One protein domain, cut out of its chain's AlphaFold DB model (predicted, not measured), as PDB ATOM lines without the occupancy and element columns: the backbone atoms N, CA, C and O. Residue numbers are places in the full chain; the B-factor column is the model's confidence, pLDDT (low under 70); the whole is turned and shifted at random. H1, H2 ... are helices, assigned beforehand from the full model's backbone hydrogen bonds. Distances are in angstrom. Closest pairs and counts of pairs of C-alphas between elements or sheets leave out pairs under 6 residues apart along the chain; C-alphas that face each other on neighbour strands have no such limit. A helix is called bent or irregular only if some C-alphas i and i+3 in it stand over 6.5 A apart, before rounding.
ATOM      1  N   ASP A 231     -49.654  15.238  47.056       84.56
ATOM      2  CA  ASP A 231     -49.779  14.862  45.632       84.56
ATOM      3  C   ASP A 231     -48.838  15.656  44.703       84.56
ATOM      4  O   ASP A 231     -48.730  15.377  43.509       84.56
ATOM      5  N   GLY A 232     -48.100  16.629  45.251       90.38
ATOM      6  CA  GLY A 232     -47.020  17.345  44.574       90.38
ATOM      7  C   GLY A 232     -47.154  18.865  44.654       90.38
ATOM      8  O   GLY A 232     -48.156  19.409  45.114       90.38
ATOM      9  N   LEU A 233     -46.136  19.583  44.162       90.62
ATOM     10  CA  LEU A 233     -46.068  21.054  44.211       90.62
ATOM     11  C   LEU A 233     -47.268  21.754  43.548       90.62
ATOM     12  O   LEU A 233     -47.613  22.873  43.914       90.62
ATOM     13  N   ALA A 234     -47.921  21.105  42.583       89.81
ATOM     14  CA  ALA A 234     -49.130  21.637  41.964       89.81
ATOM     15  C   ALA A 234     -50.322  21.650  42.939       89.81
ATOM     16  O   ALA A 234     -51.045  22.645  42.997       89.81
ATOM     17  N   ALA A 235     -50.490  20.594  43.745       91.12
ATOM     18  CA  ALA A 235     -51.531  20.516  44.769       91.12
ATOM     19  C   ALA A 235     -51.281  21.537  45.889       91.12
ATOM     20  O   ALA A 235     -52.209  22.206  46.342       91.12
ATOM     21  N   THR A 236     -50.014  21.739  46.275       90.06
ATOM     22  CA  THR A 236     -49.650  22.759  47.271       90.06
ATOM     23  C   THR A 236     -49.919  24.177  46.761       90.06
ATOM     24  O   THR A 236     -50.471  24.992  47.497       90.06
ATOM     25  N   LEU A 237     -49.612  24.474  45.493       89.94
ATOM     26  CA  LEU A 237     -49.938  25.758  44.864       89.94
ATOM     27  C   LEU A 237     -51.448  25.977  44.734       89.94
ATOM     28  O   LEU A 237     -51.911  27.092  44.973       89.94
ATOM     29  N   ALA A 238     -52.215  24.937  44.396       89.12
ATOM     30  CA  ALA A 238     -53.672  25.010  44.345       89.12
ATOM     31  C   ALA A 238     -54.260  25.340  45.725       89.12
ATOM     32  O   ALA A 238     -55.055  26.270  45.833       89.12
ATOM     33  N   LEU A 239     -53.787  24.673  46.784       89.56
ATOM     34  CA  LEU A 239     -54.183  24.963  48.162       89.56
ATOM     35  C   LEU A 239     -53.793  26.387  48.578       89.56
ATOM     36  O   LEU A 239     -54.597  27.101  49.167       89.56
ATOM     37  N   LEU A 240     -52.575  26.840  48.270       88.88
ATOM     38  CA  LEU A 240     -52.120  28.194  48.610       88.88
ATOM     39  C   LEU A 240     -52.894  29.286  47.855       88.88
ATOM     40  O   LEU A 240     -53.078  30.382  48.388       88.88
ATOM     41  N   ASN A 241     -53.356  28.990  46.639       88.75
ATOM     42  CA  ASN A 241     -54.239  29.859  45.868       88.75
ATOM     43  C   ASN A 241     -55.667  29.856  46.451       88.75
ATOM     44  O   ASN A 241     -56.238  30.923  46.647       88.75
ATOM     45  N   GLN A 242     -56.205  28.688  46.832       87.38
ATOM     46  CA  GLN A 242     -57.491  28.559  47.542       87.38
ATOM     47  C   GLN A 242     -57.484  29.302  48.886       87.38
ATOM     48  O   GLN A 242     -58.420  30.031  49.199       87.38
ATOM     49  N   LYS A 243     -56.391  29.199  49.655       87.81
ATOM     50  CA  LYS A 243     -56.185  29.962  50.900       87.81
ATOM     51  C   LYS A 243     -55.936  31.457  50.658       87.81
ATOM     52  O   LYS A 243     -55.790  32.204  51.622       87.81
ATOM     53  N   GLY A 244     -55.847  31.902  49.401       84.88
ATOM     54  CA  GLY A 244     -55.608  33.300  49.033       84.88
ATOM     55  C   GLY A 244     -54.238  33.834  49.462       84.88
ATOM     56  O   GLY A 244     -54.029  35.047  49.496       84.88
ATOM     57  N   ILE A 245     -53.300  32.945  49.810       86.62
ATOM     58  CA  ILE A 245     -51.927  33.305  50.189       86.62
ATOM     59  C   ILE A 245     -51.153  33.732  48.939       86.62
ATOM     60  O   ILE A 245     -50.365  34.678  48.980       86.62
ATOM     61  N   ILE A 246     -51.405  33.056  47.818       85.75
ATOM     62  CA  ILE A 246     -50.867  33.422  46.509       85.75
ATOM     63  C   ILE A 246     -51.946  34.183  45.747       85.75
ATOM     64  O   ILE A 246     -53.076  33.723  45.628       85.75
ATOM     65  N   LYS A 247     -51.590  35.350  45.212       81.81
ATOM     66  CA  LYS A 247     -52.455  36.105  44.300       81.81
ATOM     67  C   LYS A 247     -52.259  35.572  42.882       81.81
ATOM     68  O   LYS A 247     -51.122  35.353  42.465       81.81
ATOM     69  N   SER A 248     -53.343  35.389  42.128       79.88
ATOM     70  CA  SER A 248     -53.252  35.107  40.691       79.88
ATOM     71  C   SER A 248     -52.500  36.239  39.989       79.88
ATOM     72  O   SER A 248     -52.772  37.408  40.267       79.88
ATOM     73  N   LYS A 249     -51.583  35.896  39.076       81.75
ATOM     74  CA  LYS A 249     -50.753  36.885  38.379       81.75
ATOM     75  C   LYS A 249     -51.624  37.918  37.665       81.75
ATOM     76  O   LYS A 249     -52.459  37.580  36.829       81.75
ATOM     77  N   THR A 250     -51.394  39.181  37.975       89.44
ATOM     78  CA  THR A 250     -52.069  40.318  37.346       89.44
ATOM     79  C   THR A 250     -51.539  40.493  35.917       89.44
ATOM     80  O   THR A 250     -50.386  40.160  35.640       89.44
ATOM     81  N   GLU A 251     -52.314  41.064  34.987       87.19
ATOM     82  CA  GLU A 251     -51.851  41.265  33.597       87.19
ATOM     83  C   GLU A 251     -50.528  42.059  33.523       87.19
ATOM     84  O   GLU A 251     -49.651  41.766  32.708       87.19
ATOM     85  N   ALA A 252     -50.340  43.021  34.431       87.44
ATOM     86  CA  ALA A 252     -49.092  43.768  34.568       87.44
ATOM     87  C   ALA A 252     -47.895  42.878  34.959       87.44
ATOM     88  O   ALA A 252     -46.793  43.071  34.448       87.44
ATOM     89  N   GLU A 253     -48.101  41.878  35.814       88.06
ATOM     90  CA  GLU A 253     -47.055  40.943  36.252       88.06
ATOM     91  C   GLU A 253     -46.687  39.963  35.132       88.06
ATOM     92  O   GLU A 253     -45.513  39.658  34.947       88.06
ATOM     93  N   LEU A 254     -47.659  39.548  34.311       90.50
ATOM     94  CA  LEU A 254     -47.395  38.749  33.107       90.50
ATOM     95  C   LEU A 254     -46.550  39.517  32.080       90.50
ATOM     96  O   LEU A 254     -45.718  38.923  31.393       90.50
ATOM     97  N   ARG A 255     -46.743  40.835  31.951       89.31
ATOM     98  CA  ARG A 255     -45.880  41.680  31.105       89.31
ATOM     99  C   ARG A 255     -44.458  41.740  31.664       89.31
ATOM    100  O   ARG A 255     -43.519  41.497  30.913       89.31
ATOM    101  N   GLN A 256     -44.304  41.941  32.974       87.31
ATOM    102  CA  GLN A 256     -42.989  41.907  33.624       87.31
ATOM    103  C   GLN A 256     -42.295  40.546  33.490       87.31
ATOM    104  O   GLN A 256     -41.081  40.489  33.313       87.31
ATOM    105  N   GLU A 257     -43.045  39.444  33.531       90.62
ATOM    106  CA  GLU A 257     -42.512  38.100  33.314       90.62
ATOM    107  C   GLU A 257     -42.016  37.906  31.877       90.62
ATOM    108  O   GLU A 257     -40.933  37.355  31.682       90.62
ATOM    109  N   ARG A 258     -42.743  38.405  30.868       91.69
ATOM    110  CA  ARG A 258     -42.272  38.396  29.470       91.69
ATOM    111  C   ARG A 258     -41.002  39.221  29.297       91.69
ATOM    112  O   ARG A 258     -40.050  38.745  28.680       91.69
ATOM    113  N   ASP A 259     -40.954  40.413  29.885       88.94
ATOM    114  CA  ASP A 259     -39.756  41.254  29.869       88.94
ATOM    115  C   ASP A 259     -38.582  40.545  30.558       88.94
ATOM    116  O   ASP A 259     -37.472  40.513  30.024       88.94
ATOM    117  N   TYR A 260     -38.825  39.891  31.696       88.81
ATOM    118  CA  TYR A 260     -37.828  39.083  32.391       88.81
ATOM    119  C   TYR A 260     -37.334  37.916  31.530       88.81
ATOM    120  O   TYR A 260     -36.124  37.734  31.406       88.81
ATOM    121  N   GLN A 261     -38.228  37.160  30.889       91.88
ATOM    122  CA  GLN A 261     -37.858  36.061  29.990       91.88
ATOM    123  C   GLN A 261     -37.040  36.560  28.796       91.88
ATOM    124  O   GLN A 261     -35.994  35.983  28.499       91.88
ATOM    125  N   SER A 262     -37.454  37.663  28.163       90.25
ATOM    126  CA  SER A 262     -36.700  38.282  27.067       90.25
ATOM    127  C   SER A 262     -35.292  38.696  27.511       90.25
ATOM    128  O   SER A 262     -34.315  38.440  26.810       90.25
ATOM    129  N   ARG A 263     -35.159  39.231  28.732       88.62
ATOM    130  CA  ARG A 263     -33.875  39.593  29.335       88.62
ATOM    131  C   ARG A 263     -33.014  38.367  29.620       88.62
ATOM    132  O   ARG A 263     -31.821  38.398  29.342       88.62
ATOM    133  N   GLN A 264     -33.585  37.293  30.164       90.19
ATOM    134  CA  GLN A 264     -32.850  36.047  30.410       90.19
ATOM    135  C   GLN A 264     -32.363  35.414  29.104       90.19
ATOM    136  O   GLN A 264     -31.208  34.993  29.029       90.19
ATOM    137  N   ALA A 265     -33.203  35.404  28.066       91.69
ATOM    138  CA  ALA A 265     -32.824  34.946  26.735       91.69
ATOM    139  C   ALA A 265     -31.675  35.790  26.162       91.69
ATOM    140  O   ALA A 265     -30.675  35.230  25.718       91.69
ATOM    141  N   TRP A 266     -31.760  37.118  26.276       88.81
ATOM    142  CA  TRP A 266     -30.693  38.028  25.859       88.81
ATOM    143  C   TRP A 266     -29.385  37.787  26.628       88.81
ATOM    144  O   TRP A 266     -28.324  37.689  26.020       88.81
ATOM    145  N   ILE A 267     -29.428  37.609  27.955       89.38
ATOM    146  CA  ILE A 267     -28.232  37.291  28.758       89.38
ATOM    147  C   ILE A 267     -27.622  35.953  28.320       89.38
ATOM    148  O   ILE A 267     -26.398  35.835  28.219       89.38
ATOM    149  N   ALA A 268     -28.449  34.937  28.065       91.31
ATOM    150  CA  ALA A 268     -27.990  33.632  27.601       91.31
ATOM    151  C   ALA A 268     -27.343  33.719  26.210       91.31
ATOM    152  O   ALA A 268     -26.285  33.127  25.985       91.31
ATOM    153  N   GLU A 269     -27.934  34.496  25.304       91.75
ATOM    154  CA  GLU A 269     -27.393  34.761  23.975       91.75
ATOM    155  C   GLU A 269     -26.067  35.525  24.044       91.75
ATOM    156  O   GLU A 269     -25.099  35.109  23.412       91.75
ATOM    157  N   GLN A 270     -25.967  36.567  24.876       89.69
ATOM    158  CA  GLN A 270     -24.713  37.297  25.088       89.69
ATOM    159  C   GLN A 270     -23.618  36.386  25.646       89.69
ATOM    160  O   GLN A 270     -22.509  36.387  25.127       89.69
ATOM    161  N   ARG A 271     -23.923  35.527  26.629       91.25
ATOM    162  CA  ARG A 271     -22.960  34.534  27.145       91.25
ATOM    163  C   ARG A 271     -22.516  33.538  26.074       91.25
ATOM    164  O   ARG A 271     -21.361  33.117  26.073       91.25
ATOM    165  N   ARG A 272     -23.421  33.135  25.176       94.12
ATOM    166  CA  ARG A 272     -23.094  32.266  24.037       94.12
ATOM    167  C   ARG A 272     -22.189  32.986  23.039       94.12
ATOM    168  O   ARG A 272     -21.215  32.389  22.594       94.12
ATOM    169  N   LYS A 273     -22.491  34.246  22.722       90.19
ATOM    170  CA  LYS A 273     -21.721  35.078  21.793       90.19
ATOM    171  C   LYS A 273     -20.331  35.401  22.340       90.19
ATOM    172  O   LYS A 273     -19.360  35.258  21.609       90.19
ATOM    173  N   ASP A 274     -20.222  35.744  23.622       88.75
ATOM    174  CA  ASP A 274     -18.940  35.969  24.301       88.75
ATOM    175  C   ASP A 274     -18.079  34.688  24.259       88.75
ATOM    176  O   ASP A 274     -16.921  34.749  23.856       88.75
ATOM    177  N   ARG A 275     -18.661  33.502  24.517       92.62
ATOM    178  CA  ARG A 275     -17.953  32.213  24.371       92.62
ATOM    179  C   ARG A 275     -17.500  31.943  22.933       92.62
ATOM    180  O   ARG A 275     -16.412  31.423  22.728       92.62
ATOM    181  N   GLN A 276     -18.333  32.257  21.940       90.94
ATOM    182  CA  GLN A 276     -17.959  32.103  20.529       90.94
ATOM    183  C   GLN A 276     -16.778  33.008  20.169       90.94
ATOM    184  O   GLN A 276     -15.814  32.526  19.593       90.94
ATOM    185  N   ARG A 277     -16.798  34.272  20.602       87.69
ATOM    186  CA  ARG A 277     -15.685  35.208  20.388       87.69
ATOM    187  C   ARG A 277     -14.397  34.755  21.058       87.69
ATOM    188  O   ARG A 277     -13.345  34.870  20.449       87.69
ATOM    189  N   GLU A 278     -14.468  34.227  22.280       89.19
ATOM    190  CA  GLU A 278     -13.294  33.657  22.952       89.19
ATOM    191  C   GLU A 278     -12.706  32.489  22.146       89.19
ATOM    192  O   GLU A 278     -11.490  32.399  21.988       89.19
ATOM    193  N   MET A 279     -13.556  31.619  21.588       92.31
ATOM    194  CA  MET A 279     -13.112  30.531  20.711       92.31
ATOM    195  C   MET A 279     -12.498  31.055  19.406       92.31
ATOM    196  O   MET A 279     -11.454  30.554  18.989       92.31
ATOM    197  N   ASP A 280     -13.097  32.076  18.794       87.69
ATOM    198  CA  ASP A 280     -12.595  32.702  17.569       87.69
ATOM    199  C   ASP A 280     -11.257  33.420  17.811       87.69
ATOM    200  O   ASP A 280     -10.328  33.274  17.019       87.69
ATOM    201  N   GLU A 281     -11.106  34.130  18.934       87.94
ATOM    202  CA  GLU A 281      -9.854  34.782  19.336       87.94
ATOM    203  C   GLU A 281      -8.758  33.748  19.625       87.94
ATOM    204  O   GLU A 281      -7.600  33.941  19.244       87.94
ATOM    205  N   LEU A 282      -9.098  32.622  20.263       90.25
ATOM    206  CA  LEU A 282      -8.167  31.508  20.459       90.25
ATOM    207  C   LEU A 282      -7.726  30.905  19.124       90.25
ATOM    208  O   LEU A 282      -6.527  30.685  18.932       90.25
ATOM    209  N   HIS A 283      -8.664  30.690  18.200       91.69
ATOM    210  CA  HIS A 283      -8.373  30.195  16.859       91.69
ATOM    211  C   HIS A 283      -7.490  31.182  16.080       91.69
ATOM    212  O   HIS A 283      -6.457  30.795  15.539       91.69
ATOM    213  N   GLU A 284      -7.810  32.478  16.092       87.44
ATOM    214  CA  GLU A 284      -7.002  33.519  15.451       87.44
ATOM    215  C   GLU A 284      -5.602  33.608  16.074       87.44
ATOM    216  O   GLU A 284      -4.598  33.727  15.367       87.44
ATOM    217  N   ARG A 285      -5.491  33.513  17.402       85.88
ATOM    218  CA  ARG A 285      -4.204  33.499  18.105       85.88
ATOM    219  C   ARG A 285      -3.372  32.275  17.733       85.88
ATOM    220  O   ARG A 285      -2.149  32.394  17.614       85.88
ATOM    221  N   GLU A 286      -3.999  31.117  17.569       88.31
ATOM    222  CA  GLU A 286      -3.337  29.895  17.119       88.31
ATOM    223  C   GLU A 286      -2.873  30.011  15.659       88.31
ATOM    224  O   GLU A 286      -1.708  29.738  15.368       88.31
ATOM    225  N   GLU A 287      -3.709  30.538  14.768       86.12
ATOM    226  CA  GLU A 287      -3.350  30.829  13.375       86.12
ATOM    227  C   GLU A 287      -2.209  31.851  13.274       86.12
ATOM    228  O   GLU A 287      -1.238  31.654  12.536       86.12
ATOM    229  N   ARG A 288      -2.232  32.909  14.094       83.00
ATOM    230  CA  ARG A 288      -1.121  33.869  14.212       83.00
ATOM    231  C   ARG A 288       0.163  33.179  14.667       83.00
ATOM    232  O   ARG A 288       1.227  33.504  14.153       83.00
ATOM    233  N   ARG A 289       0.107  32.208  15.589       82.00
ATOM    234  CA  ARG A 289       1.288  31.413  15.988       82.00
ATOM    235  C   ARG A 289       1.808  30.548  14.839       82.00
ATOM    236  O   ARG A 289       3.020  30.519  14.639       82.00
ATOM    237  N   ARG A 290       0.920  29.906  14.071       86.62
ATOM    238  CA  ARG A 290       1.271  29.091  12.889       86.62
ATOM    239  C   ARG A 290       1.920  29.926  11.780       86.62
ATOM    240  O   ARG A 290       2.834  29.459  11.104       86.62
ATOM    241  N   ALA A 303       5.004  50.737   7.544       78.69
ATOM    242  CA  ALA A 303       4.529  49.553   8.260       78.69
ATOM    243  C   ALA A 303       4.002  49.907   9.660       78.69
ATOM    244  O   ALA A 303       3.086  49.253  10.154       78.69
ATOM    245  N   GLU A 304       4.563  50.945  10.283       79.38
ATOM    246  CA  GLU A 304       4.108  51.490  11.563       79.38
ATOM    247  C   GLU A 304       2.764  52.218  11.422       79.38
ATOM    248  O   GLU A 304       1.815  51.850  12.111       79.38
ATOM    249  N   GLN A 305       2.618  53.110  10.432       84.69
ATOM    250  CA  GLN A 305       1.334  53.753  10.110       84.69
ATOM    251  C   GLN A 305       0.228  52.739   9.792       84.69
ATOM    252  O   GLN A 305      -0.913  52.908  10.219       84.69
ATOM    253  N   ARG A 306       0.542  51.651   9.075       82.69
ATOM    254  CA  ARG A 306      -0.434  50.586   8.792       82.69
ATOM    255  C   ARG A 306      -0.866  49.845  10.061       82.69
ATOM    256  O   ARG A 306      -2.048  49.543  10.200       82.69
ATOM    257  N   ARG A 307       0.060  49.568  10.988       81.56
ATOM    258  CA  ARG A 307      -0.244  48.931  12.284       81.56
ATOM    259  C   ARG A 307      -1.087  49.833  13.173       81.56
ATOM    260  O   ARG A 307      -2.000  49.342  13.829       81.56
ATOM    261  N   GLU A 308      -0.795  51.127  13.181       85.19
ATOM    262  CA  GLU A 308      -1.564  52.123  13.920       85.19
ATOM    263  C   GLU A 308      -2.959  52.315  13.313       85.19
ATOM    264  O   GLU A 308      -3.948  52.331  14.043       85.19
ATOM    265  N   ALA A 309      -3.079  52.340  11.982       87.75
ATOM    266  CA  ALA A 309      -4.368  52.353  11.295       87.75
ATOM    267  C   ALA A 309      -5.186  51.079  11.573       87.75
ATOM    268  O   ALA A 309      -6.384  51.179  11.823       87.75
ATOM    269  N   GLU A 310      -4.560  49.896  11.588       87.75
ATOM    270  CA  GLU A 310      -5.208  48.624  11.947       87.75
ATOM    271  C   GLU A 310      -5.600  48.582  13.433       87.75
ATOM    272  O   GLU A 310      -6.673  48.098  13.782       87.75
ATOM    273  N   ALA A 311      -4.765  49.101  14.337       87.44
ATOM    274  CA  ALA A 311      -5.109  49.247  15.752       87.44
ATOM    275  C   ALA A 311      -6.289  50.212  15.938       87.44
ATOM    276  O   ALA A 311      -7.270  49.849  16.578       87.44
ATOM    277  N   SER A 312      -6.259  51.377  15.287       90.12
ATOM    278  CA  SER A 312      -7.346  52.359  15.317       90.12
ATOM    279  C   SER A 312      -8.640  51.815  14.700       90.12
ATOM    280  O   SER A 312      -9.724  52.086  15.212       90.12
ATOM    281  N   GLN A 313      -8.558  51.019  13.628       89.94
ATOM    282  CA  GLN A 313      -9.714  50.326  13.047       89.94
ATOM    283  C   GLN A 313     -10.283  49.285  14.013       89.94
ATOM    284  O   GLN A 313     -11.481  49.326  14.281       89.94
ATOM    285  N   ARG A 314      -9.437  48.440  14.616       88.06
ATOM    286  CA  ARG A 314      -9.860  47.477  15.645       88.06
ATOM    287  C   ARG A 314     -10.495  48.163  16.847       88.06
ATOM    288  O   ARG A 314     -11.511  47.699  17.350       88.06
ATOM    289  N   ASP A 315      -9.946  49.288  17.289       86.50
ATOM    290  CA  ASP A 315     -10.506  50.048  18.405       86.50
ATOM    291  C   ASP A 315     -11.844  50.705  18.033       86.50
ATOM    292  O   ASP A 315     -12.771  50.711  18.844       86.50
ATOM    293  N   ARG A 316     -12.013  51.171  16.785       92.25
ATOM    294  CA  ARG A 316     -13.310  51.644  16.263       92.25
ATOM    295  C   ARG A 316     -14.340  50.521  16.163       92.25
ATOM    296  O   ARG A 316     -15.504  50.750  16.481       92.25
ATOM    297  N   GLU A 317     -13.940  49.334  15.722       90.81
ATOM    298  CA  GLU A 317     -14.809  48.155  15.639       90.81
ATOM    299  C   GLU A 317     -15.240  47.687  17.030       90.81
ATOM    300  O   GLU A 317     -16.434  47.526  17.269       90.81
ATOM    301  N   ARG A 318     -14.305  47.605  17.983       88.50
ATOM    302  CA  ARG A 318     -14.604  47.343  19.399       88.50
ATOM    303  C   ARG A 318     -15.563  48.379  19.975       88.50
ATOM    304  O   ARG A 318     -16.521  48.013  20.648       88.50
ATOM    305  N   ALA A 319     -15.353  49.665  19.697       90.12
ATOM    306  CA  ALA A 319     -16.244  50.725  20.168       90.12
ATOM    307  C   ALA A 319     -17.665  50.593  19.589       90.12
ATOM    308  O   ALA A 319     -18.642  50.738  20.327       90.12
ATOM    309  N   ARG A 320     -17.794  50.274  18.293       92.50
ATOM    310  CA  ARG A 320     -19.093  50.005  17.647       92.50
ATOM    311  C   ARG A 320     -19.782  48.794  18.259       92.50
ATOM    312  O   ARG A 320     -20.964  48.862  18.575       92.50
ATOM    313  N   GLU A 321     -19.036  47.726  18.491       88.94
ATOM    314  CA  GLU A 321     -19.552  46.502  19.087       88.94
ATOM    315  C   GLU A 321     -20.030  46.708  20.535       88.94
ATOM    316  O   GLU A 321     -21.101  46.232  20.915       88.94
ATOM    317  N   ILE A 322     -19.282  47.471  21.339       88.50
ATOM    318  CA  ILE A 322     -19.696  47.866  22.693       88.50
ATOM    319  C   ILE A 322     -20.983  48.701  22.631       88.50
ATOM    320  O   ILE A 322     -21.891  48.494  23.438       88.50
ATOM    321  N   GLN A 323     -21.097  49.615  21.663       90.62
ATOM    322  CA  GLN A 323     -22.298  50.428  21.470       90.62
ATOM    323  C   GLN A 323     -23.518  49.580  21.072       90.62
ATOM    324  O   GLN A 323     -24.609  49.802  21.598       90.62
ATOM    325  N   GLU A 324     -23.348  48.598  20.185       89.00
ATOM    326  CA  GLU A 324     -24.400  47.642  19.813       89.00
ATOM    327  C   GLU A 324     -24.843  46.799  21.012       89.00
ATOM    328  O   GLU A 324     -26.039  46.669  21.261       89.00
ATOM    329  N   ARG A 325     -23.902  46.309  21.825       85.38
ATOM    330  CA  ARG A 325     -24.216  45.573  23.058       85.38
ATOM    331  C   ARG A 325     -24.972  46.433  24.075       85.38
ATOM    332  O   ARG A 325     -25.858  45.925  24.757       85.38
ATOM    333  N   MET A 326     -24.640  47.720  24.181       86.56
ATOM    334  CA  MET A 326     -25.308  48.646  25.102       86.56
ATOM    335  C   MET A 326     -26.727  49.020  24.640       86.56
ATOM    336  O   MET A 326     -27.566  49.317  25.485       86.56
ATOM    337  N   ARG A 327     -27.024  48.990  23.328       87.88
ATOM    338  CA  ARG A 327     -28.356  49.344  22.793       87.88
ATOM    339  C   ARG A 327     -29.479  48.476  23.362       87.88
ATOM    340  O   ARG A 327     -30.525  49.013  23.712       87.88
ATOM    341  N   ASP A 328     -29.239  47.176  23.491       82.44
ATOM    342  CA  ASP A 328     -30.241  46.213  23.967       82.44
ATOM    343  C   ASP A 328     -30.084  45.862  25.459       82.44
ATOM    344  O   ASP A 328     -30.864  45.083  26.014       82.44
ATOM    345  N   TYR A 329     -29.097  46.450  26.145       83.56
ATOM    346  CA  TYR A 329     -28.836  46.179  27.555       83.56
ATOM    347  C   TYR A 329     -29.821  46.919  28.470       83.56
ATOM    348  O   TYR A 329     -29.749  48.134  28.646       83.56
ATOM    349  N   LYS A 330     -30.724  46.165  29.110       85.19
ATOM    350  CA  LYS A 330     -31.695  46.671  30.096       85.19
ATOM    351  C   LYS A 330     -31.384  46.123  31.498       85.19
ATOM    352  O   LYS A 330     -31.910  45.064  31.860       85.19
ATOM    353  N   PRO A 331     -30.524  46.790  32.291       85.31
ATOM    354  CA  PRO A 331     -30.258  46.370  33.662       85.31
ATOM    355  C   PRO A 331     -31.483  46.609  34.557       85.31
ATOM    356  O   PRO A 331     -32.093  47.675  34.531       85.31
ATOM    357  N   ASP A 332     -31.822  45.617  35.378       84.25
ATOM    358  CA  ASP A 332     -32.872  45.700  36.402       84.25
ATOM    359  C   ASP A 332     -32.234  46.160  37.715       84.25
ATOM    360  O   ASP A 332     -31.701  45.354  38.480       84.25
TER     361      ASP A 332
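What this domain is: This is residues 231 to 290 and 303 to 332 of the 430 residues of the protein "SART-1 protein" of Dimargaris cristalligena (UniProt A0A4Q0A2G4). A short helix, H1, sits at one end of a long, open frame; from there the very long helix H2 runs along most of the rod-like outline, 58.3 A from first to last C-alpha, and a third helix, H3, runs back beside the second half of H2 with a gap between them. H2 and H3 make a narrow open V whose wide mouth is at the cut, and the unnamed tail 328 to 332 comes back toward the midpart of H2. The printed part has 90 residues with three named helices, H1, H2 and H3 in that order, and no named strand, and the class is all helix. The whole is extended, with a radius of gyration of the C-alphas of 23.8 A, and the C-alphas span 77 by 28 by 12 A.

Where its parts are: H1 holds residues 233 to 242, from Leu 233 with its C-alpha at (-46.068, 21.054, 44.211) to Gln 242, 14.1 A from first to last C-alpha. After a link of 8 residues comes H2, residues 251 to 290, the longest helix with 40 residues and 58.3 A from first to last C-alpha. It begins at Glu 251, with its C-alpha at (-51.851, 41.265, 33.597), and ends at Arg 290, with its C-alpha at (1.271, 29.091, 12.889). H3 holds residues 303 to 327 and measures 36.0 A. Along it x falls from 4.529 at C-alpha 303 to -28.356 at C-alpha 327, whereas along H2 x rises from -51.851 to 1.271.

How they stand to each other: H1 touches no helix, and the same holds for H2 and for H3. H1 and H2 are apart, with no C-alpha of the one within 8 A of the other, though a short link joins them. H2 and H3 are apart by the same test, and so are H1 and H3. Residues 271 to 290, which belong to H2, stand free, and so do residues 303 to 324, which belong to H3. None of the three helices is bent or irregular. In H1, H2 and H3 every O i to N i+4 pair is within hydrogen-bond range.

The domain as a whole: The two C-alphas farthest apart are those of Lys 243 and Ala 303, at 76.7 A. The C-alphas of the first and last printed residues, Asp 231 and Asp 332, are 36.4 A apart. Residues 291 to 302 are cut out and not printed, and C-alphas 290 and 303 are 21.2 A apart across this cut. The link from H2 to H3 is the link across the cut. The link from H1 to H2, which is printed whole, is short but not tight. The mean pLDDT of the printed part is 88.0, and no printed residue is under 70.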